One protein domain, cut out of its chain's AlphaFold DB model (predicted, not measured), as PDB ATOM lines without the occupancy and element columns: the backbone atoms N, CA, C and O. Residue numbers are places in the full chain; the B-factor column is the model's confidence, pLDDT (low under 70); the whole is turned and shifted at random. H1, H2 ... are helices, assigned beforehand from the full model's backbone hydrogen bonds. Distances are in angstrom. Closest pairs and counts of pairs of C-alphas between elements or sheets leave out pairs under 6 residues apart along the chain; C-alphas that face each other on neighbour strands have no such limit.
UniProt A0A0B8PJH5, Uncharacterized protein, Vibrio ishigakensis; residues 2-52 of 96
ATOM      1  N   CYS A   2      17.807  27.627  -3.500       79.25
ATOM      2  CA  CYS A   2      17.594  27.521  -4.949       79.25
ATOM      3  C   CYS A   2      16.958  26.186  -5.363       79.25
ATOM      4  O   CYS A   2      15.972  26.218  -6.081       79.25
ATOM      5  N   ASP A   3      17.425  25.049  -4.833       91.12
ATOM      6  CA  ASP A   3      16.857  23.734  -5.190       91.12
ATOM      7  C   ASP A   3      15.367  23.626  -4.848       91.12
ATOM      8  O   ASP A   3      14.562  23.241  -5.687       91.12
ATOM      9  N   TRP A   4      14.988  24.063  -3.641       88.50
ATOM     10  CA  TRP A   4      13.585  24.134  -3.221       88.50
ATOM     11  C   TRP A   4      12.757  25.027  -4.150       88.50
ATOM     12  O   TRP A   4      11.647  24.660  -4.521       88.50
ATOM     13  N   LEU A   5      13.287  26.192  -4.541       91.50
ATOM     14  CA  LEU A   5      12.571  27.109  -5.424       91.50
ATOM     15  C   LEU A   5      12.387  26.498  -6.818       91.50
ATOM     16  O   LEU A   5      11.287  26.548  -7.357       91.50
ATOM     17  N   THR A   6      13.431  25.884  -7.380       92.81
ATOM     18  CA  THR A   6      13.365  25.187  -8.670       92.81
ATOM     19  C   THR A   6      12.355  24.043  -8.627       92.81
ATOM     20  O   THR A   6      11.524  23.923  -9.524       92.81
ATOM     21  N   GLU A   7      12.382  23.227  -7.574       95.31
ATOM     22  CA  GLU A   7      11.431  22.133  -7.390       95.31
ATOM     23  C   GLU A   7       9.990  22.643  -7.242       95.31
ATOM     24  O   GLU A   7       9.086  22.111  -7.886       95.31
ATOM     25  N   THR A   8       9.785  23.711  -6.466       92.69
ATOM     26  CA  THR A   8       8.471  24.339  -6.256       92.69
ATOM     27  C   THR A   8       7.923  24.922  -7.556       92.69
ATOM     28  O   THR A   8       6.791  24.627  -7.925       92.69
ATOM     29  N   VAL A   9       8.719  25.703  -8.292       93.62
ATOM     30  CA  VAL A   9       8.296  26.306  -9.568       93.62
ATOM     31  C   VAL A   9       7.872  25.233 -10.569       93.62
ATOM     32  O   VAL A   9       6.846  25.393 -11.227       93.62
ATOM     33  N   ASN A  10       8.631  24.138 -10.650       95.12
ATOM     34  CA  ASN A  10       8.382  23.074 -11.617       95.12
ATOM     35  C   ASN A  10       7.200  22.169 -11.247       95.12
ATOM     36  O   ASN A  10       6.557  21.642 -12.150       95.12
ATOM     37  N   ASN A  11       6.927  21.962  -9.953       96.44
ATOM     38  CA  ASN A  11       6.028  20.891  -9.509       96.44
ATOM     39  C   ASN A  11       4.846  21.341  -8.632       96.44
ATOM     40  O   ASN A  11       3.959  20.520  -8.387       96.44
ATOM     41  N   GLN A  12       4.798  22.591  -8.149       93.62
ATOM     42  CA  GLN A  12       3.700  23.068  -7.295       93.62
ATOM     43  C   GLN A  12       2.349  22.884  -7.992       93.62
ATOM     44  O   GLN A  12       2.127  23.409  -9.081       93.62
ATOM     45  N   GLN A  13       1.446  22.169  -7.326       93.75
ATOM     46  CA  GLN A  13       0.081  21.938  -7.784       93.75
ATOM     47  C   GLN A  13      -0.861  23.030  -7.269       93.75
ATOM     48  O   GLN A  13      -0.558  23.742  -6.309       93.75
ATOM     49  N   SER A  14      -2.031  23.154  -7.898       90.50
ATOM     50  CA  SER A  14      -3.089  24.018  -7.373       90.50
ATOM     51  C   SER A  14      -3.736  23.382  -6.136       90.50
ATOM     52  O   SER A  14      -4.329  22.310  -6.233       90.50
ATOM     53  N   GLU A  15      -3.654  24.056  -4.988       83.75
ATOM     54  CA  GLU A  15      -4.239  23.622  -3.712       83.75
ATOM     55  C   GLU A  15      -4.593  24.845  -2.850       83.75
ATOM     56  O   GLU A  15      -3.739  25.677  -2.548       83.75
ATOM     57  N   GLY A  16      -5.863  24.990  -2.457       78.31
ATOM     58  CA  GLY A  16      -6.329  26.180  -1.735       78.31
ATOM     59  C   GLY A  16      -6.078  27.466  -2.534       78.31
ATOM     60  O   GLY A  16      -6.594  27.629  -3.640       78.31
ATOM     61  N   ILE A  17      -5.272  28.375  -1.978       72.88
ATOM     62  CA  ILE A  17      -4.840  29.615  -2.648       72.88
ATOM     63  C   ILE A  17      -3.638  29.416  -3.584       72.88
ATOM     64  O   ILE A  17      -3.309  30.319  -4.356       72.88
ATOM     65  N   LEU A  18      -2.965  28.261  -3.511       84.50
ATOM     66  CA  LEU A  18      -1.808  27.953  -4.344       84.50
ATOM     67  C   LEU A  18      -2.248  27.706  -5.785       84.50
ATOM     68  O   LEU A  18      -3.300  27.122  -6.057       84.50
ATOM     69  N   ARG A  19      -1.411  28.146  -6.719       86.56
ATOM     70  CA  ARG A  19      -1.591  27.962  -8.161       86.56
ATOM     71  C   ARG A  19      -0.348  27.311  -8.743       86.56
ATOM     72  O   ARG A  19       0.750  27.522  -8.232       86.56
ATOM     73  N   GLU A  20      -0.513  26.577  -9.835       95.06
ATOM     74  CA  GLU A  20       0.627  26.115 -10.627       95.06
ATOM     75  C   GLU A  20       1.436  27.320 -11.132       95.06
ATOM     76  O   GLU A  20       0.863  28.296 -11.630       95.06
ATOM     77  N   ILE A  21       2.762  27.264 -10.974       94.75
ATOM     78  CA  ILE A  21       3.662  28.383 -11.298       94.75
ATOM     79  C   ILE A  21       4.189  28.250 -12.730       94.75
ATOM     80  O   ILE A  21       4.105  29.207 -13.500       94.75
ATOM     81  N   LEU A  22       4.688  27.070 -13.114       95.62
ATOM     82  CA  LEU A  22       5.291  26.840 -14.431       95.62
ATOM     83  C   LEU A  22       4.383  27.234 -15.617       95.62
ATOM     84  O   LEU A  22       4.875  27.947 -16.494       95.62
ATOM     85  N   PRO A  23       3.072  26.907 -15.642       96.06
ATOM     86  CA  PRO A  23       2.195  27.331 -16.739       96.06
ATOM     87  C   PRO A  23       2.054  28.855 -16.859       96.06
ATOM     88  O   PRO A  23       1.851  29.379 -17.952       96.06
ATOM     89  N   GLN A  24       2.180  29.595 -15.750       93.69
ATOM     90  CA  GLN A  24       2.146  31.059 -15.784       93.69
ATOM     91  C   GLN A  24       3.436  31.642 -16.365       93.69
ATOM     92  O   GLN A  24       3.383  32.630 -17.095       93.69
ATOM     93  N   LEU A  25       4.583  31.014 -16.088       94.94
ATOM     94  CA  LEU A  25       5.858  31.394 -16.701       94.94
ATOM     95  C   LEU A  25       5.856  31.112 -18.206       94.94
ATOM     96  O   LEU A  25       6.307  31.956 -18.977       94.94
ATOM     97  N   GLU A  26       5.300  29.974 -18.627       95.50
ATOM     98  CA  GLU A  26       5.122  29.645 -20.045       95.50
ATOM     99  C   GLU A  26       4.222  30.672 -20.749       95.50
ATOM    100  O   GLU A  26       4.597  31.215 -21.790       95.50
ATOM    101  N   ALA A  27       3.076  31.016 -20.150       96.00
ATOM    102  CA  ALA A  27       2.175  32.042 -20.682       96.00
ATOM    103  C   ALA A  27       2.837  33.431 -20.776       96.00
ATOM    104  O   ALA A  27       2.488  34.227 -21.649       96.00
ATOM    105  N   ALA A  28       3.817  33.710 -19.913       95.50
ATOM    106  CA  ALA A  28       4.637  34.919 -19.931       95.50
ATOM    107  C   ALA A  28       5.888  34.813 -20.832       95.50
ATOM    108  O   ALA A  28       6.725  35.713 -20.812       95.50
ATOM    109  N   SER A  29       6.013  33.752 -21.640       96.69
ATOM    110  CA  SER A  29       7.161  33.498 -22.528       96.69
ATOM    111  C   SER A  29       8.508  33.349 -21.806       96.69
ATOM    112  O   SER A  29       9.530  33.767 -22.342       96.69
ATOM    113  N   TYR A  30       8.515  32.732 -20.621       95.19
ATOM    114  CA  TYR A  30       9.715  32.429 -19.829       95.19
ATOM    115  C   TYR A  30      10.618  33.657 -19.600       95.19
ATOM    116  O   TYR A  30      11.692  33.752 -20.198       95.19
ATOM    117  N   PRO A  31      10.205  34.613 -18.746       95.62
ATOM    118  CA  PRO A  31      11.001  35.808 -18.483       95.62
ATOM    119  C   PRO A  31      12.388  35.452 -17.926       95.62
ATOM    120  O   PRO A  31      12.535  34.491 -17.173       95.62
ATOM    121  N   GLU A  32      13.395  36.262 -18.263       95.69
ATOM    122  CA  GLU A  32      14.776  36.065 -17.789       95.69
ATOM    123  C   GLU A  32      14.915  36.247 -16.270       95.69
ATOM    124  O   GLU A  32      15.803  35.663 -15.649       95.69
ATOM    125  N   GLU A  33      14.016  37.025 -15.660       92.88
ATOM    126  CA  GLU A  33      14.016  37.320 -14.231       92.88
ATOM    127  C   GLU A  33      12.614  37.179 -13.631       92.88
ATOM    128  O   GLU A  33      11.610  37.566 -14.235       92.88
ATOM    129  N   ILE A  34      12.555  36.665 -12.400       90.06
ATOM    130  CA  ILE A  34      11.346  36.643 -11.571       90.06
ATOM    131  C   ILE A  34      11.667  37.139 -10.161       90.06
ATOM    132  O   ILE A  34      12.741  36.877  -9.620       90.06
ATOM    133  N   VAL A  35      10.705  37.825  -9.545       88.69
ATOM    134  CA  VAL A  35      10.777  38.253  -8.142       88.69
ATOM    135  C   VAL A  35       9.793  37.418  -7.336       88.69
ATOM    136  O   VAL A  35       8.596  37.416  -7.622       88.69
ATOM    137  N   VAL A  36      10.295  36.705  -6.327       84.44
ATOM    138  CA  VAL A  36       9.492  35.803  -5.494       84.44
ATOM    139  C   VAL A  36       9.374  36.371  -4.086       84.44
ATOM    140  O   VAL A  36      10.373  36.541  -3.388       84.44
ATOM    141  N   PHE A  37       8.140  36.640  -3.660       80.81
ATOM    142  CA  PHE A  37       7.827  37.042  -2.293       80.81
ATOM    143  C   PHE A  37       7.404  35.812  -1.487       80.81
ATOM    144  O   PHE A  37       6.305  35.290  -1.663       80.81
ATOM    145  N   CYS A  38       8.262  35.357  -0.579       75.25
ATOM    146  CA  CYS A  38       7.927  34.288   0.358       75.25
ATOM    147  C   CYS A  38       7.270  34.891   1.607       75.25
ATOM    148  O   CYS A  38       7.954  35.239   2.568       75.25
ATOM    149  N   GLY A  39       5.949  35.065   1.570       71.81
ATOM    150  CA  GLY A  39       5.157  35.412   2.753       71.81
ATOM    151  C   GLY A  39       4.726  34.178   3.554       71.81
ATOM    152  O   GLY A  39       4.892  33.044   3.108       71.81
ATOM    153  N   ALA A  40       4.101  34.405   4.708       63.81
ATOM    154  CA  ALA A  40       3.293  33.408   5.409       63.81
ATOM    155  C   ALA A  40       1.805  33.795   5.299       63.81
ATOM    156  O   ALA A  40       1.296  34.477   6.185       63.81
ATOM    157  N   PRO A  41       1.115  33.465   4.188       58.56
ATOM    158  CA  PRO A  41      -0.330  33.598   4.092       58.56
ATOM    159  C   PRO A  41      -1.057  32.981   5.292       58.56
ATOM    160  O   PRO A  41      -0.586  32.029   5.906       58.56
ATOM    161  N   ASN A  42      -2.237  33.503   5.618       55.00
ATOM    162  CA  ASN A  42      -3.109  32.904   6.623       55.00
ATOM    163  C   ASN A  42      -3.658  31.571   6.085       55.00
ATOM    164  O   ASN A  42      -4.692  31.533   5.430       55.00
ATOM    165  N   TYR A  43      -2.950  30.469   6.339       60.75
ATOM    166  CA  TYR A  43      -3.223  29.143   5.763       60.75
ATOM    167  C   TYR A  43      -4.347  28.353   6.459       60.75
ATOM    168  O   TYR A  43      -4.364  27.124   6.404       60.75
ATOM    169  N   THR A  44      -5.269  29.016   7.159       68.06
ATOM    170  CA  THR A  44      -6.368  28.328   7.855       68.06
ATOM    171  C   THR A  44      -7.708  28.913   7.441       68.06
ATOM    172  O   THR A  44      -7.836  30.128   7.317       68.06
ATOM    173  N   THR A  45      -8.735  28.068   7.312       73.94
ATOM    174  CA  THR A  45     -10.129  28.500   7.077       73.94
ATOM    175  C   THR A  45     -10.590  29.545   8.099       73.94
ATOM    176  O   THR A  45     -11.393  30.424   7.799       73.94
ATOM    177  N   TRP A  46     -10.051  29.476   9.321       77.62
ATOM    178  CA  TRP A  46     -10.283  30.483  10.349       77.62
ATOM    179  C   TRP A  46      -9.725  31.854   9.937       77.62
ATOM    180  O   TRP A  46     -10.464  32.835   9.935       77.62
ATOM    181  N   GLY A  47      -8.466  31.916   9.492       72.50
ATOM    182  CA  GLY A  47      -7.815  33.158   9.064       72.50
ATOM    183  C   GLY A  47      -8.376  33.781   7.777       72.50
ATOM    184  O   GLY A  47      -8.153  34.963   7.541       72.50
ATOM    185  N   GLU A  48      -9.129  33.031   6.966       76.31
ATOM    186  CA  GLU A  48      -9.850  33.568   5.795       76.31
ATOM    187  C   GLU A  48     -11.094  34.389   6.172       76.31
ATOM    188  O   GLU A  48     -11.590  35.174   5.366       76.31
ATOM    189  N   THR A  49     -11.619  34.194   7.385       82.31
ATOM    190  CA  THR A  49     -12.854  34.838   7.872       82.31
ATOM    191  C   THR A  49     -12.638  35.720   9.102       82.31
ATOM    192  O   THR A  49     -13.539  36.468   9.470       82.31
ATOM    193  N   HIS A  50     -11.455  35.658   9.716       80.38
ATOM    194  CA  HIS A  50     -11.084  36.399  10.921       80.38
ATOM    195  C   HIS A  50      -9.848  37.244  10.614       80.38
ATOM    196  O   HIS A  50      -8.711  36.856  10.890       80.38
ATOM    197  N   PHE A  51     -10.090  38.375   9.950       83.50
ATOM    198  CA  PHE A  51      -9.055  39.350   9.637       83.50
ATOM    199  C   PHE A  51      -8.668  40.141  10.882       83.50
ATOM    200  O   PHE A  51      -9.475  40.327  11.785       83.50
ATOM    201  N   ILE A  52      -7.427  40.616  10.881       86.88
ATOM    202  CA  ILE A  52      -6.919  41.533  11.894       86.88
ATOM    203  C   ILE A  52      -7.551  42.912  11.662       86.88
ATOM    204  O   ILE A  52      -7.444  43.462  10.560       86.88
TER     205      ILE A  52
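This is residues 2 to 52 of the 96 residues of an uncharacterized protein of Vibrio ishigakensis (UniProt A0A0B8PJH5). The model has little regular structure: two short helices, H1 and H2, lie in one half of its length, joined by a loop that reaches out to Gly 16 and folds back, and a long tail, residues 28 to 52, turns near Glu 32 and runs to the far end, making the length. The printed part has 51 residues, of which 16 are in the named helices, H1 then H2, with no named strand; the class is all helix. It is loose, with a radius of gyration of the C-alphas of 13.6 A, and spans 38 by 19 by 17 A.

H1, residues 2 to 11, begins with C-alpha 2 at (17.594, 27.521, -4.949) and is 14.1 A long from first to last C-alpha. H2, residues 22 to 27, is 8.7 A long and ends with C-alpha 27 at (2.175, 32.042, -20.682).

H1 and H2 only just touch, with 3 pairs of C-alphas within 8 A; the closest C-alphas, of Asn 10 and Leu 22, are 5.6 A apart. They run the same way at a steep tilt of 69.5 degrees, only just short of about perpendicular. In H1 and H2 every O i to N i+4 pair is within hydrogen-bond range.

The two C-alphas farthest apart, those of Glu 32 and His 50, are 38.6 A apart. The printed part has no cut, and the link from H1 to H2, 10 residues, is short. The pLDDT is under 70 at residues 40 to 44.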